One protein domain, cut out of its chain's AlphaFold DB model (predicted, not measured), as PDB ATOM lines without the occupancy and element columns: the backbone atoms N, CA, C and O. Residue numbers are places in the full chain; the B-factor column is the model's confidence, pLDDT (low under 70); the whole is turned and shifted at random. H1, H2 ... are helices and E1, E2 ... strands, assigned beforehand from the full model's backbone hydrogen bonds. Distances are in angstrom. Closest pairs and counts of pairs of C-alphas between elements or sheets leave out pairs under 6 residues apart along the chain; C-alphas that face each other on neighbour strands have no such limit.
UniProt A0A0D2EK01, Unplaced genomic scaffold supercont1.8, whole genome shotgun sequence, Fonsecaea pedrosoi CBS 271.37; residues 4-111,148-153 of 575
ATOM      1  N   LEU A   4     210.890 123.226 275.340       95.60
ATOM      2  CA  LEU A   4     211.167 123.057 276.763       95.60
ATOM      3  C   LEU A   4     212.645 123.355 277.036       95.60
ATOM      4  O   LEU A   4     213.530 122.615 276.610       95.60
ATOM      5  N   ILE A   5     212.896 124.452 277.751       96.26
ATOM      6  CA  ILE A   5     214.238 124.894 278.134       96.26
ATOM      7  C   ILE A   5     214.409 124.680 279.635       96.26
ATOM      8  O   ILE A   5     213.621 125.171 280.449       96.26
ATOM      9  N   VAL A   6     215.460 123.961 279.997       95.86
ATOM     10  CA  VAL A   6     215.859 123.681 281.371       95.86
ATOM     11  C   VAL A   6     217.155 124.440 281.649       95.86
ATOM     12  O   VAL A   6     218.171 124.210 280.999       95.86
ATOM     13  N   PHE A   7     217.140 125.375 282.597       95.93
ATOM     14  CA  PHE A   7     218.356 126.077 283.001       95.93
ATOM     15  C   PHE A   7     219.081 125.332 284.115       95.93
ATOM     16  O   PHE A   7     218.510 125.101 285.185       95.93
ATOM     17  N   GLU A   8     220.353 125.019 283.870       94.76
ATOM     18  CA  GLU A   8     221.219 124.306 284.806       94.76
ATOM     19  C   GLU A   8     222.620 124.941 284.854       94.76
ATOM     20  O   GLU A   8     223.280 125.186 283.840       94.76
ATOM     21  N   THR A   9     223.092 125.250 286.063       91.94
ATOM     22  CA  THR A   9     224.392 125.899 286.301       91.94
ATOM     23  C   THR A   9     225.572 124.929 286.225       91.94
ATOM     24  O   THR A   9     226.702 125.328 285.908       91.94
ATOM     25  N   ALA A  10     225.324 123.647 286.487       92.36
ATOM     26  CA  ALA A  10     226.339 122.604 286.558       92.36
ATOM     27  C   ALA A  10     226.745 122.003 285.201       92.36
ATOM     28  O   ALA A  10     227.716 121.252 285.171       92.36
ATOM     29  N   LEU A  11     226.121 122.395 284.082       93.05
ATOM     30  CA  LEU A  11     226.356 121.771 282.772       93.05
ATOM     31  C   LEU A  11     227.842 121.739 282.352       93.05
ATOM     32  O   LEU A  11     228.563 122.726 282.568       93.05
ATOM     33  N   PRO A  12     228.305 120.645 281.711       92.96
ATOM     34  CA  PRO A  12     229.668 120.532 281.190       92.96
ATOM     35  C   PRO A  12     229.896 121.375 279.924       92.96
ATOM     36  O   PRO A  12     231.022 121.782 279.654       92.96
ATOM     37  N   ARG A  13     228.833 121.663 279.163       94.74
ATOM     38  CA  ARG A  13     228.834 122.481 277.939       94.74
ATOM     39  C   ARG A  13     227.842 123.649 278.076       94.74
ATOM     40  O   ARG A  13     226.966 123.574 278.939       94.74
ATOM     41  N   PRO A  14     227.937 124.712 277.248       94.95
ATOM     42  CA  PRO A  14     226.967 125.814 277.264       94.95
ATOM     43  C   PRO A  14     225.521 125.363 277.040       94.95
ATOM     44  O   PRO A  14     224.594 125.985 277.564       94.95
ATOM     45  N   LEU A  15     225.363 124.311 276.234       95.24
ATOM     46  CA  LEU A  15     224.106 123.764 275.759       95.24
ATOM     47  C   LEU A  15     224.220 122.235 275.667       95.24
ATOM     48  O   LEU A  15     225.257 121.708 275.258       95.24
ATOM     49  N   SER A  16     223.155 121.539 276.044       94.63
ATOM     50  CA  SER A  16     222.941 120.110 275.827       94.63
ATOM     51  C   SER A  16     221.536 119.914 275.233       94.63
ATOM     52  O   SER A  16     220.629 120.713 275.489       94.63
ATOM     53  N   PHE A  17     221.352 118.877 274.411       94.44
ATOM     54  CA  PHE A  17     220.045 118.524 273.855       94.44
ATOM     55  C   PHE A  17     219.726 117.051 274.105       94.44
ATOM     56  O   PHE A  17     220.515 116.164 273.763       94.44
ATOM     57  N   GLN A  18     218.550 116.792 274.673       93.77
ATOM     58  CA  GLN A  18     218.050 115.447 274.931       93.77
ATOM     59  C   GLN A  18     217.042 115.026 273.851       93.77
ATOM     60  O   GLN A  18     215.841 115.262 273.982       93.77
ATOM     61  N   TRP A  19     217.523 114.329 272.815       88.34
ATOM     62  CA  TRP A  19     216.727 113.859 271.666       88.34
ATOM     63  C   TRP A  19     215.463 113.058 272.027       88.34
ATOM     64  O   TRP A  19     214.512 113.044 271.259       88.34
ATOM     65  N   GLY A  20     215.438 112.367 273.172       90.08
ATOM     66  CA  GLY A  20     214.284 111.557 273.586       90.08
ATOM     67  C   GLY A  20     213.119 112.357 274.182       90.08
ATOM     68  O   GLY A  20     212.016 111.824 274.299       90.08
ATOM     69  N   HIS A  21     213.358 113.605 274.588       90.81
ATOM     70  CA  HIS A  21     212.378 114.429 275.301       90.81
ATOM     71  C   HIS A  21     212.160 115.810 274.671       90.81
ATOM     72  O   HIS A  21     211.325 116.560 275.172       90.81
ATOM     73  N   ASP A  22     212.902 116.150 273.613       91.48
ATOM     74  CA  ASP A  22     212.938 117.489 273.014       91.48
ATOM     75  C   ASP A  22     213.234 118.592 274.050       91.48
ATOM     76  O   ASP A  22     212.652 119.679 274.038       91.48
ATOM     77  N   ILE A  23     214.145 118.289 274.983       95.04
ATOM     78  CA  ILE A  23     214.557 119.191 276.061       95.04
ATOM     79  C   ILE A  23     215.916 119.794 275.731       95.04
ATOM     80  O   ILE A  23     216.886 119.072 275.486       95.04
ATOM     81  N   TYR A  24     215.991 121.120 275.796       96.06
ATOM     82  CA  TYR A  24     217.247 121.860 275.753       96.06
ATOM     83  C   TYR A  24     217.687 122.194 277.172       96.06
ATOM     84  O   TYR A  24     216.974 122.892 277.893       96.06
ATOM     85  N   GLU A  25     218.874 121.747 277.565       96.02
ATOM     86  CA  GLU A  25     219.496 122.170 278.816       96.02
ATOM     87  C   GLU A  25     220.525 123.246 278.510       96.02
ATOM     88  O   GLU A  25     221.472 123.018 277.759       96.02
ATOM     89  N   ALA A  26     220.355 124.431 279.079       96.03
ATOM     90  CA  ALA A  26     221.229 125.553 278.785       96.03
ATOM     91  C   ALA A  26     221.796 126.172 280.057       96.03
ATOM     92  O   ALA A  26     221.133 126.282 281.089       96.03
ATOM     93  N   CYS A  27     223.036 126.645 279.971       95.61
ATOM     94  CA  CYS A  27     223.616 127.420 281.050       95.61
ATOM     95  C   CYS A  27     222.959 128.807 281.087       95.61
ATOM     96  O   CYS A  27     223.074 129.552 280.105       95.61
ATOM     97  N   PRO A  28     222.337 129.226 282.208       96.12
ATOM     98  CA  PRO A  28     221.652 130.516 282.269       96.12
ATOM     99  C   PRO A  28     222.605 131.693 282.022       96.12
ATOM    100  O   PRO A  28     222.191 132.717 281.484       96.12
ATOM    101  N   ALA A  29     223.892 131.553 282.354       94.77
ATOM    102  CA  ALA A  29     224.899 132.576 282.086       94.77
ATOM    103  C   ALA A  29     225.270 132.689 280.594       94.77
ATOM    104  O   ALA A  29     225.544 133.791 280.140       94.77
ATOM    105  N   CYS A  30     225.248 131.591 279.829       95.62
ATOM    106  CA  CYS A  30     225.572 131.593 278.392       95.62
ATOM    107  C   CYS A  30     224.406 132.062 277.506       95.62
ATOM    108  O   CYS A  30     224.621 132.489 276.367       95.62
ATOM    109  N   VAL A  31     223.175 131.959 278.016       95.76
ATOM    110  CA  VAL A  31     221.951 132.451 277.358       95.76
ATOM    111  C   VAL A  31     221.636 133.897 277.757       95.76
ATOM    112  O   VAL A  31     220.912 134.591 277.045       95.76
ATOM    113  N   ARG A  32     222.197 134.378 278.874       94.73
ATOM    114  CA  ARG A  32     222.004 135.742 279.369       94.73
ATOM    115  C   ARG A  32     222.355 136.777 278.300       94.73
ATOM    116  O   ARG A  32     223.465 136.802 277.775       94.73
ATOM    117  N   ALA A  33     221.414 137.676 278.043       94.07
ATOM    118  CA  ALA A  33     221.649 138.847 277.215       94.07
ATOM    119  C   ALA A  33     222.443 139.917 277.978       94.07
ATOM    120  O   ALA A  33     222.225 140.153 279.167       94.07
ATOM    121  N   HIS A  34     223.332 140.594 277.267       93.37
ATOM    122  CA  HIS A  34     224.027 141.796 277.698       93.37
ATOM    123  C   HIS A  34     223.460 142.954 276.884       93.37
ATOM    124  O   HIS A  34     223.729 143.084 275.687       93.37
ATOM    125  N   GLU A  35     222.605 143.743 277.522       92.93
ATOM    126  CA  GLU A  35     221.916 144.855 276.884       92.93
ATOM    127  C   GLU A  35     222.691 146.139 277.129       92.93
ATOM    128  O   GLU A  35     222.729 146.635 278.252       92.93
ATOM    129  N   LEU A  36     223.266 146.693 276.069       91.14
ATOM    130  CA  LEU A  36     223.808 148.039 276.077       91.14
ATOM    131  C   LEU A  36     222.705 149.008 275.651       91.14
ATOM    132  O   LEU A  36     222.292 149.007 274.491       91.14
ATOM    133  N   ARG A  37     222.222 149.821 276.585       89.23
ATOM    134  CA  ARG A  37     221.162 150.804 276.340       89.23
ATOM    135  C   ARG A  37     221.743 152.200 276.215       89.23
ATOM    136  O   ARG A  37     222.566 152.600 277.039       89.23
ATOM    137  N   THR A  38     221.287 152.947 275.223       84.79
ATOM    138  CA  THR A  38     221.593 154.372 275.085       84.79
ATOM    139  C   THR A  38     220.401 155.212 275.532       84.79
ATOM    140  O   THR A  38     219.281 154.720 275.694       84.79
ATOM    141  N   CYS A  39     220.619 156.509 275.746       80.64
ATOM    142  CA  CYS A  39     219.542 157.432 276.126       80.64
ATOM    143  C   CYS A  39     218.496 157.647 275.041       80.64
ATOM    144  O   CYS A  39     217.438 158.198 275.331       80.64
ATOM    145  N   ASP A  40     218.788 157.245 273.807       80.06
ATOM    146  CA  ASP A  40     217.885 157.446 272.676       80.06
ATOM    147  C   ASP A  40     216.882 156.295 272.541       80.06
ATOM    148  O   ASP A  40     216.089 156.268 271.605       80.06
ATOM    149  N   GLY A  41     216.925 155.327 273.462       81.79
ATOM    150  CA  GLY A  41     216.118 154.114 273.407       81.79
ATOM    151  C   GLY A  41     216.732 153.011 272.544       81.79
ATOM    152  O   GLY A  41     216.192 151.904 272.516       81.79
ATOM    153  N   GLU A  42     217.875 153.255 271.892       85.50
ATOM    154  CA  GLU A  42     218.597 152.188 271.202       85.50
ATOM    155  C   GLU A  42     219.112 151.171 272.223       85.50
ATOM    156  O   GLU A  42     219.749 151.504 273.225       85.50
ATOM    157  N   THR A  43     218.816 149.902 271.961       87.14
ATOM    158  CA  THR A  43     219.255 148.783 272.792       87.14
ATOM    159  C   THR A  43     220.046 147.827 271.918       87.14
ATOM    160  O   THR A  43     219.490 147.154 271.053       87.14
ATOM    161  N   LYS A  44     221.358 147.751 272.142       91.52
ATOM    162  CA  LYS A  44     222.218 146.762 271.499       91.52
ATOM    163  C   LYS A  44     222.293 145.531 272.390       91.52
ATOM    164  O   LYS A  44     222.841 145.579 273.489       91.52
ATOM    165  N   VAL A  45     221.745 144.425 271.906       93.28
ATOM    166  CA  VAL A  45     221.760 143.144 272.613       93.28
ATOM    167  C   VAL A  45     222.957 142.335 272.134       93.28
ATOM    168  O   VAL A  45     223.138 142.113 270.939       93.28
ATOM    169  N   THR A  46     223.785 141.900 273.073       94.67
ATOM    170  CA  THR A  46     224.915 141.002 272.823       94.67
ATOM    171  C   THR A  46     224.794 139.771 273.707       94.67
ATOM    172  O   THR A  46     224.074 139.780 274.706       94.67
ATOM    173  N   PHE A  47     225.466 138.692 273.328       94.84
ATOM    174  CA  PHE A  47     225.480 137.459 274.100       94.84
ATOM    175  C   PHE A  47     226.908 136.951 274.196       94.84
ATOM    176  O   PHE A  47     227.627 136.927 273.199       94.84
ATOM    177  N   GLU A  48     227.295 136.514 275.385       93.53
ATOM    178  CA  GLU A  48     228.638 136.024 275.663       93.53
ATOM    179  C   GLU A  48     228.553 134.622 276.273       93.53
ATOM    180  O   GLU A  48     227.607 134.282 276.986       93.53
ATOM    181  N   ILE A  49     229.532 133.773 275.962       94.59
ATOM    182  CA  ILE A  49     229.691 132.487 276.649       94.59
ATOM    183  C   ILE A  49     230.350 132.770 278.000       94.59
ATOM    184  O   ILE A  49     231.328 133.515 278.077       94.59
ATOM    185  N   CYS A  50     229.821 132.181 279.075       94.44
ATOM    186  CA  CYS A  50     230.381 132.381 280.407       94.44
ATOM    187  C   CYS A  50     231.811 131.820 280.504       94.44
ATOM    188  O   CYS A  50     232.145 130.849 279.827       94.44
ATOM    189  N   GLN A  51     232.642 132.388 281.384       93.75
ATOM    190  CA  GLN A  51     234.054 131.998 281.503       93.75
ATOM    191  C   GLN A  51     234.240 130.486 281.732       93.75
ATOM    192  O   GLN A  51     235.086 129.879 281.089       93.75
ATOM    193  N   LYS A  52     233.378 129.861 282.553       93.41
ATOM    194  CA  LYS A  52     233.388 128.407 282.811       93.41
ATOM    195  C   LYS A  52     233.342 127.590 281.519       93.41
ATOM    196  O   LYS A  52     234.037 126.588 281.408       93.41
ATOM    197  N   HIS A  53     232.504 127.987 280.564       94.89
ATOM    198  CA  HIS A  53     232.378 127.265 279.302       94.89
ATOM    199  C   HIS A  53     233.332 127.779 278.234       94.89
ATOM    200  O   HIS A  53     233.717 126.998 277.372       94.89
ATOM    201  N   LYS A  54     233.777 129.034 278.303       92.31
ATOM    202  CA  LYS A  54     234.776 129.579 277.375       92.31
ATOM    203  C   LYS A  54     236.061 128.742 277.354       92.31
ATOM    204  O   LYS A  54     236.614 128.537 276.283       92.31
ATOM    205  N   ASP A  55     236.465 128.208 278.506       90.08
ATOM    206  CA  ASP A  55     237.702 127.427 278.653       90.08
ATOM    207  C   ASP A  55     237.561 125.948 278.227       90.08
ATOM    208  O   ASP A  55     238.560 125.273 278.002       90.08
ATOM    209  N   ILE A  56     236.330 125.432 278.116       88.37
ATOM    210  CA  ILE A  56     236.044 124.012 277.821       88.37
ATOM    211  C   ILE A  56     235.608 123.815 276.362       88.37
ATOM    212  O   ILE A  56     235.719 122.722 275.809       88.37
ATOM    213  N   THR A  57     235.048 124.853 275.741       78.49
ATOM    214  CA  THR A  57     234.258 124.690 274.518       78.49
ATOM    215  C   THR A  57     235.120 124.864 273.266       78.49
ATOM    216  O   THR A  57     235.330 125.981 272.802       78.49
ATOM    217  N   GLU A  58     235.527 123.754 272.649       77.99
ATOM    218  CA  GLU A  58     235.710 123.689 271.192       77.99
ATOM    219  C   GLU A  58     234.306 123.668 270.561       77.99
ATOM    220  O   GLU A  58     233.697 122.611 270.396       77.99
ATOM    221  N   SER A  59     233.711 124.844 270.343       66.18
ATOM    222  CA  SER A  59     232.302 124.938 269.935       66.18
ATOM    223  C   SER A  59     232.097 124.326 268.559       66.18
ATOM    224  O   SER A  59     232.761 124.711 267.599       66.18
ATOM    225  N   THR A  60     231.131 123.416 268.443       75.25
ATOM    226  CA  THR A  60     230.649 123.000 267.129       75.25
ATOM    227  C   THR A  60     229.748 124.101 266.562       75.25
ATOM    228  O   THR A  60     229.021 124.765 267.305       75.25
ATOM    229  N   ALA A  61     229.778 124.311 265.243       86.64
ATOM    230  CA  ALA A  61     228.934 125.317 264.587       86.64
ATOM    231  C   ALA A  61     227.426 125.074 264.826       86.64
ATOM    232  O   ALA A  61     226.635 126.016 264.843       86.64
ATOM    233  N   LEU A  62     227.033 123.813 265.052       82.95
ATOM    234  CA  LEU A  62     225.656 123.428 265.358       82.95
ATOM    235  C   LEU A  62     225.209 123.945 266.734       82.95
ATOM    236  O   LEU A  62     224.140 124.544 266.839       82.95
ATOM    237  N   ASP A  63     226.036 123.758 267.768       87.63
ATOM    238  CA  ASP A  63     225.725 124.229 269.123       87.63
ATOM    239  C   ASP A  63     225.577 125.755 269.155       87.63
ATOM    240  O   ASP A  63     224.701 126.282 269.840       87.63
ATOM    241  N   GLU A  64     226.385 126.477 268.373       90.94
ATOM    242  CA  GLU A  64     226.315 127.936 268.279       90.94
ATOM    243  C   GLU A  64     225.026 128.423 267.600       90.94
ATOM    244  O   GLU A  64     224.404 129.378 268.077       90.94
ATOM    245  N   ALA A  65     224.584 127.750 266.531       92.61
ATOM    246  CA  ALA A  65     223.336 128.077 265.843       92.61
ATOM    247  C   ALA A  65     222.114 127.886 266.756       92.61
ATOM    248  O   ALA A  65     221.282 128.789 266.873       92.61
ATOM    249  N   ILE A  66     222.042 126.757 267.469       93.16
ATOM    250  CA  ILE A  66     220.945 126.473 268.406       93.16
ATOM    251  C   ILE A  66     221.009 127.423 269.606       93.16
ATOM    252  O   ILE A  66     219.993 127.973 270.030       93.16
ATOM    253  N   LEU A  67     222.205 127.680 270.144       93.48
ATOM    254  CA  LEU A  67     222.376 128.624 271.244       93.48
ATOM    255  C   LEU A  67     221.937 130.037 270.837       93.48
ATOM    256  O   LEU A  67     221.323 130.737 271.642       93.48
ATOM    257  N   LYS A  68     222.202 130.459 269.594       94.06
ATOM    258  CA  LYS A  68     221.708 131.724 269.035       94.06
ATOM    259  C   LYS A  68     220.178 131.753 268.965       94.06
ATOM    260  O   LYS A  68     219.593 132.754 269.372       94.06
ATOM    261  N   GLU A  69     219.530 130.674 268.531       93.98
ATOM    262  CA  GLU A  69     218.063 130.577 268.514       93.98
ATOM    263  C   GLU A  69     217.475 130.672 269.935       93.98
ATOM    264  O   GLU A  69     216.619 131.521 270.201       93.98
ATOM    265  N   LEU A  70     218.013 129.909 270.892       93.96
ATOM    266  CA  LEU A  70     217.590 129.973 272.296       93.96
ATOM    267  C   LEU A  70     217.782 131.370 272.895       93.96
ATOM    268  O   LEU A  70     216.897 131.868 273.585       93.96
ATOM    269  N   ARG A  71     218.898 132.043 272.595       94.71
ATOM    270  CA  ARG A  71     219.157 133.434 273.001       94.71
ATOM    271  C   ARG A  71     218.087 134.394 272.476       94.71
ATOM    272  O   ARG A  71     217.598 135.222 273.243       94.71
ATOM    273  N   THR A  72     217.678 134.254 271.212       92.65
ATOM    274  CA  THR A  72     216.624 135.094 270.613       92.65
ATOM    275  C   THR A  72     215.227 134.829 271.179       92.65
ATOM    276  O   THR A  72     214.435 135.762 271.273       92.65
ATOM    277  N   LEU A  73     214.931 133.600 271.616       93.40
ATOM    278  CA  LEU A  73     213.660 133.254 272.266       93.40
ATOM    279  C   LEU A  73     213.625 133.674 273.740       93.40
ATOM    280  O   LEU A  73     212.606 134.133 274.248       93.40
ATOM    281  N   VAL A  74     214.740 133.518 274.451       94.17
ATOM    282  CA  VAL A  74     214.810 133.773 275.893       94.17
ATOM    283  C   VAL A  74     214.929 135.264 276.198       94.17
ATOM    284  O   VAL A  74     214.332 135.729 277.166       94.17
ATOM    285  N   HIS A  75     215.649 136.044 275.387       94.93
ATOM    286  CA  HIS A  75     215.852 137.472 275.654       94.93
ATOM    287  C   HIS A  75     214.535 138.261 275.830       94.93
ATOM    288  O   HIS A  75     214.376 138.873 276.892       94.93
ATOM    289  N   PRO A  76     213.539 138.188 274.924       93.76
ATOM    290  CA  PRO A  76     212.262 138.894 275.092       93.76
ATOM    291  C   PRO A  76     211.430 138.407 276.291       93.76
ATOM    292  O   PRO A  76     210.583 139.140 276.806       93.76
ATOM    293  N   LEU A  77     211.661 137.178 276.776       93.15
ATOM    294  CA  LEU A  77     210.987 136.661 277.970       93.15
ATOM    295  C   LEU A  77     211.474 137.314 279.261       93.15
ATOM    296  O   LEU A  77     210.719 137.287 280.235       93.15
ATOM    297  N   TYR A  78     212.681 137.886 279.289       93.45
ATOM    298  CA  TYR A  78     213.287 138.480 280.488       93.45
ATOM    299  C   TYR A  78     213.661 139.957 280.334       93.45
ATOM    300  O   TYR A  78     213.853 140.627 281.348       93.45
ATOM    301  N   SER A  79     213.726 140.487 279.110       92.52
ATOM    302  CA  SER A  79     213.968 141.911 278.889       92.52
ATOM    303  C   SER A  79     212.809 142.762 279.415       92.52
ATOM    304  O   SER A  79     211.642 142.431 279.183       92.52
ATOM    305  N   PRO A  80     213.091 143.875 280.115       86.89
ATOM    306  CA  PRO A  80     212.058 144.832 280.475       86.89
ATOM    307  C   PRO A  80     211.643 145.733 279.301       86.89
ATOM    308  O   PRO A  80     210.644 146.433 279.423       86.89
ATOM    309  N   VAL A  81     212.382 145.739 278.179       81.78
ATOM    310  CA  VAL A  81     212.005 146.502 276.978       81.78
ATOM    311  C   VAL A  81     211.233 145.584 276.026       81.78
ATOM    312  O   VAL A  81     211.738 144.516 275.683       81.78
ATOM    313  N   PRO A  82     210.018 145.964 275.597       73.38
ATOM    314  CA  PRO A  82     209.248 145.168 274.653       73.38
ATOM    315  C   PRO A  82     209.921 145.197 273.275       73.38
ATOM    316  O   PRO A  82     209.939 146.224 272.606       73.38
ATOM    317  N   THR A  83     210.464 144.060 272.844       77.66
ATOM    318  CA  THR A  83     211.126 143.876 271.538       77.66
ATOM    319  C   THR A  83     210.246 143.126 270.530       77.66
ATOM    320  O   THR A  83     210.746 142.442 269.640       77.66
ATOM    321  N   PHE A  84     208.920 143.226 270.666       87.48
ATOM    322  CA  PHE A  84     207.964 142.547 269.784       87.48
ATOM    323  C   PHE A  84     207.639 143.383 268.533       87.48
ATOM    324  O   PHE A  84     207.557 144.609 268.637       87.48
ATOM    325  N   PRO A  85     207.394 142.746 267.369       89.24
ATOM    326  CA  PRO A  85     207.341 141.296 267.151       89.24
ATOM    327  C   PRO A  85     208.730 140.640 267.111       89.24
ATOM    328  O   PRO A  85     209.682 141.204 266.580       89.24
ATOM    329  N   THR A  86     208.836 139.420 267.641       85.57
ATOM    330  CA  THR A  86     210.058 138.607 267.552       85.57
ATOM    331  C   THR A  86     209.878 137.568 266.451       85.57
ATOM    332  O   THR A  86     208.936 136.774 266.495       85.57
ATOM    333  N   VAL A  87     210.773 137.583 265.463       87.19
ATOM    334  CA  VAL A  87     210.809 136.607 264.368       87.19
ATOM    335  C   VAL A  87     212.057 135.750 264.549       87.19
ATOM    336  O   VAL A  87     213.173 136.252 264.430       87.19
ATOM    337  N   THR A  88     211.874 134.472 264.866       87.27
ATOM    338  CA  THR A  88     212.935 133.462 264.794       87.27
ATOM    339  C   THR A  88     212.792 132.652 263.506       87.27
ATOM    340  O   THR A  88     211.812 132.791 262.774       87.27
ATOM    341  N   SER A  89     213.772 131.792 263.216       87.41
ATOM    342  CA  SER A  89     213.731 130.834 262.097       87.41
ATOM    343  C   SER A  89     212.467 129.970 262.095       87.41
ATOM    344  O   SER A  89     212.021 129.531 261.040       87.41
ATOM    345  N   THR A  90     211.904 129.717 263.275       85.40
ATOM    346  CA  THR A  90     210.842 128.734 263.497       85.40
ATOM    347  C   THR A  90     209.510 129.356 263.910       85.40
ATOM    348  O   THR A  90     208.463 128.763 263.652       85.40
ATOM    349  N   ILE A  91     209.512 130.530 264.552       88.98
ATOM    350  CA  ILE A  91     208.313 131.109 265.169       88.98
ATOM    351  C   ILE A  91     208.270 132.625 264.935       88.98
ATOM    352  O   ILE A  91     209.244 133.343 265.134       88.98
ATOM    353  N   THR A  92     207.095 133.138 264.563       91.80
ATOM    354  CA  THR A  92     206.789 134.574 264.616       91.80
ATOM    355  C   THR A  92     205.847 134.844 265.780       91.80
ATOM    356  O   THR A  92     204.714 134.364 265.782       91.80
ATOM    357  N   VAL A  93     206.295 135.625 266.762       92.14
ATOM    358  CA  VAL A  93     205.527 135.914 267.976       92.14
ATOM    359  C   VAL A  93     205.223 137.407 268.091       92.14
ATOM    360  O   VAL A  93     206.114 138.248 267.978       92.14
ATOM    361  N   LYS A  94     203.951 137.741 268.342       94.07
ATOM    362  CA  LYS A  94     203.466 139.131 268.437       94.07
ATOM    363  C   LYS A  94     203.484 139.700 269.858       94.07
ATOM    364  O   LYS A  94     203.462 140.915 270.010       94.07
ATOM    365  N   SER A  95     203.499 138.846 270.882       94.41
ATOM    366  CA  SER A  95     203.410 139.248 272.290       94.41
ATOM    367  C   SER A  95     204.229 138.338 273.211       94.41
ATOM    368  O   SER A  95     204.533 137.189 272.879       94.41
ATOM    369  N   ARG A  96     204.557 138.822 274.414       93.41
ATOM    370  CA  ARG A  96     205.272 138.026 275.427       93.41
ATOM    371  C   ARG A  96     204.435 136.849 275.919       93.41
ATOM    372  O   ARG A  96     204.979 135.799 276.254       93.41
ATOM    373  N   GLU A  97     203.119 137.015 275.956       94.46
ATOM    374  CA  GLU A  97     202.152 135.997 276.351       94.46
ATOM    375  C   GLU A  97     202.116 134.849 275.345       94.46
ATOM    376  O   GLU A  97     202.059 133.692 275.753       94.46
ATOM    377  N   ASP A  98     202.198 135.148 274.048       94.94
ATOM    378  CA  ASP A  98     202.288 134.123 273.006       94.94
ATOM    379  C   ASP A  98     203.633 133.391 273.065       94.94
ATOM    380  O   ASP A  98     203.671 132.166 272.962       94.94
ATOM    381  N   LEU A  99     204.726 134.103 273.366       93.91
ATOM    382  CA  LEU A  99     206.051 133.489 273.513       93.91
ATOM    383  C   LEU A  99     206.084 132.491 274.675       93.91
ATOM    384  O   LEU A  99     206.681 131.430 274.560       93.91
ATOM    385  N   ARG A 100     205.394 132.793 275.783       94.32
ATOM    386  CA  ARG A 100     205.265 131.888 276.941       94.32
ATOM    387  C   ARG A 100     204.443 130.629 276.657       94.32
ATOM    388  O   ARG A 100     204.557 129.665 277.410       94.32
ATOM    389  N   LYS A 101     203.592 130.632 275.624       95.02
ATOM    390  CA  LYS A 101     202.850 129.435 275.193       95.02
ATOM    391  C   LYS A 101     203.737 128.511 274.360       95.02
ATOM    392  O   LYS A 101     203.635 127.296 274.503       95.02
ATOM    393  N   GLU A 102     204.613 129.084 273.538       93.48
ATOM    394  CA  GLU A 102     205.536 128.334 272.677       93.48
ATOM    395  C   GLU A 102     206.843 127.942 273.386       93.48
ATOM    396  O   GLU A 102     207.469 126.953 273.014       93.48
ATOM    397  N   VAL A 103     207.259 128.678 274.421       94.35
ATOM    398  CA  VAL A 103     208.509 128.446 275.158       94.35
ATOM    399  C   VAL A 103     208.211 128.227 276.636       94.35
ATOM    400  O   VAL A 103     207.817 129.144 277.361       94.35
ATOM    401  N   LYS A 104     208.452 127.002 277.107       95.31
ATOM    402  CA  LYS A 104     208.339 126.631 278.515       95.31
ATOM    403  C   LYS A 104     209.723 126.616 279.147       95.31
ATOM    404  O   LYS A 104     210.567 125.796 278.800       95.31
ATOM    405  N   VAL A 105     209.935 127.504 280.110       93.86
ATOM    406  CA  VAL A 105     211.187 127.586 280.863       93.86
ATOM    407  C   VAL A 105     211.025 126.922 282.223       93.86
ATOM    408  O   VAL A 105     210.062 127.180 282.943       93.86
ATOM    409  N   THR A 106     211.997 126.099 282.594       92.93
ATOM    410  CA  THR A 106     212.128 125.511 283.929       92.93
ATOM    411  C   THR A 106     213.568 125.658 284.415       92.93
ATOM    412  O   THR A 106     214.494 125.745 283.616       92.93
ATOM    413  N   THR A 107     213.775 125.731 285.725       91.33
ATOM    414  CA  THR A 107     215.111 125.776 286.335       91.33
ATOM    415  C   THR A 107     215.321 124.501 287.130       91.33
ATOM    416  O   THR A 107     214.456 124.146 287.935       91.33
ATOM    417  N   VAL A 108     216.466 123.840 286.957       87.44
ATOM    418  CA  VAL A 108     216.880 122.801 287.902       87.44
ATOM    419  C   VAL A 108     217.323 123.533 289.153       87.44
ATOM    420  O   VAL A 108     218.438 124.043 289.242       87.44
ATOM    421  N   THR A 109     216.424 123.638 290.129       78.17
ATOM    422  CA  THR A 109     216.866 123.897 291.491       78.17
ATOM    423  C   THR A 109     217.676 122.670 291.844       78.17
ATOM    424  O   THR A 109     217.093 121.607 292.057       78.17
ATOM    425  N   GLU A 110     219.008 122.777 291.813       72.44
ATOM    426  CA  GLU A 110     219.869 121.782 292.430       72.44
ATOM    427  C   GLU A 110     219.294 121.626 293.830       72.44
ATOM    428  O   GLU A 110     219.412 122.532 294.665       72.44
ATOM    429  N   ASN A 111     218.564 120.528 294.052       69.12
ATOM    430  CA  ASN A 111     218.190 120.086 295.372       69.12
ATOM    431  C   ASN A 111     219.542 119.804 295.982       69.12
ATOM    432  O   ASN A 111     220.054 118.692 295.875       69.12
ATOM    433  N   PRO A 148     218.164 133.598 283.400       89.65
ATOM    434  CA  PRO A 148     219.005 134.358 282.476       89.65
ATOM    435  C   PRO A 148     218.538 135.821 282.373       89.65
ATOM    436  O   PRO A 148     218.344 136.344 281.277       89.65
ATOM    437  N   GLN A 149     218.336 136.492 283.515       91.20
ATOM    438  CA  GLN A 149     217.982 137.913 283.534       91.20
ATOM    439  C   GLN A 149     219.070 138.722 282.811       91.20
ATOM    440  O   GLN A 149     220.257 138.509 283.092       91.20
ATOM    441  N   PRO A 150     218.699 139.621 281.883       91.20
ATOM    442  CA  PRO A 150     219.667 140.375 281.106       91.20
ATOM    443  C   PRO A 150     220.526 141.257 282.011       91.20
ATOM    444  O   PRO A 150     220.030 141.905 282.933       91.20
ATOM    445  N   LYS A 151     221.827 141.320 281.722       92.36
ATOM    446  CA  LYS A 151     222.711 142.320 282.318       92.36
ATOM    447  C   LYS A 151     222.564 143.605 281.514       92.36
ATOM    448  O   LYS A 151     223.014 143.667 280.374       92.36
ATOM    449  N   ILE A 152     221.931 144.609 282.106       91.05
ATOM    450  CA  ILE A 152     221.705 145.902 281.459       91.05
ATOM    451  C   ILE A 152     222.845 146.846 281.839       91.05
ATOM    452  O   ILE A 152     223.070 147.110 283.020       91.05
ATOM    453  N   THR A 153     223.557 147.355 280.843       92.31
ATOM    454  CA  THR A 153     224.530 148.438 280.978       92.31
ATOM    455  C   THR A 153     224.046 149.640 280.182       92.31
ATOM    456  O   THR A 153     223.472 149.502 279.105       92.31
TER     457      THR A 153
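What this domain is: This is residues 4 to 111 and 148 to 153 of the 575 residues of an uncharacterized protein of Fonsecaea pedrosoi CBS 271.37 (UniProt A0A0D2EK01). Two small sheets, E2 E3 E1 E6 and E5 E4 E7, follow one another along the length, and the long helix H3 covers part of one face of each. The short helix H1 sits where the chain passes from the first sheet to the second and packs on H3, H4 packs on the later part of H3, and the turns of the hairpins E2 E3 and E4 E5 lie at opposite ends. The printed part has 114 residues with four named helices and seven named strands, in the order E1 E2 E3 H1 E4 E5 H2 H3 H4 E6 E7; the class is mixed, helices and strands, and both sheets are mixed too. The whole is compact, with a radius of gyration of the C-alphas of 14.2 A, and rounded, spanning 39 by 32 by 30 A.

How they stand to each other: Start at E1, residues 4 to 7, an inner strand. A short link leads to E2, residues 15 to 18, an edge strand, which forms an antiparallel hairpin with E3, residues 23 to 26; look for N 16 and O 25, 2.8 A apart. E3 is also parallel to E1, with N 6 and O 24 at 2.8 A. H1, residues 28 to 31, only grazes this sheet. Next comes the hairpin of E4, residues 33 to 37, and E5, residues 43 to 47, antiparallel, with N 34 and O 46 at 2.8 A. H2, residues 51 to 54, is near H1, with 7 pairs of C-alphas within 10 A. H3, residues 61 to 78, touches H1 with its residues 67 to 74 alone; the closest C-alphas are those of Val 31 and Arg 71, 5.3 A apart. H4, residues 96 to 102, forms a helical hairpin with H3, touching its residues 73 to 77 alone at a steep tilt of 44 degrees, opposite ways; the closest C-alphas, of Leu 77 and Arg 96, are 6.4 A apart. E6, residues 103 to 107, is the other edge strand of the first sheet, parallel to E1, with N 106 and O 5 at 2.8 A. H3 is on this sheet as two layers, a helix on one face of a sheet, at a height of 9.2 A, and runs across the strands at 83 degrees to E3 on the local plane. E7, residues 151 to 153, is parallel to E4, with N 35 and O 151 at 2.9 A. H3 is on the sheet E5 E4 E7 in two layers as well, at a height of 8.1 A, slantwise to the strands at 49 degrees to E4 on the local plane. The O i to N i+4 pairs are within hydrogen-bond range throughout H4 and in 12 of 14 cases in H3; H1 and H2 are too short for such a pair.

Where its parts are: Find C-alpha 4 at (211.167, 123.057, 276.763), where E1 begins. E4, residues 33 to 37, covers 12.0 A, E5 13.0 A and E6 13.3 A. Find C-alpha 61 at (228.934, 125.317, 264.587); from there H3 runs 25.9 A to C-alpha 78, with a kink of 27 degrees near residue 72. H4 spans 10.1 A. E7 ends at C-alpha 153, at (224.530, 148.438, 280.978).

The domain as a whole: The C-alphas farthest apart, of Gly 20 and Cys 39, are 46.2 A apart. Residues 112 to 147 are not printed, and C-alphas 111 and 148 are 19.3 A apart across the cut. The link from H3 to H4 is long; within it residues 86 to 87 pair with 92 to 93, antiparallel. The mean pLDDT of the printed part is 90.6, and residues 59 and 111 are under 70.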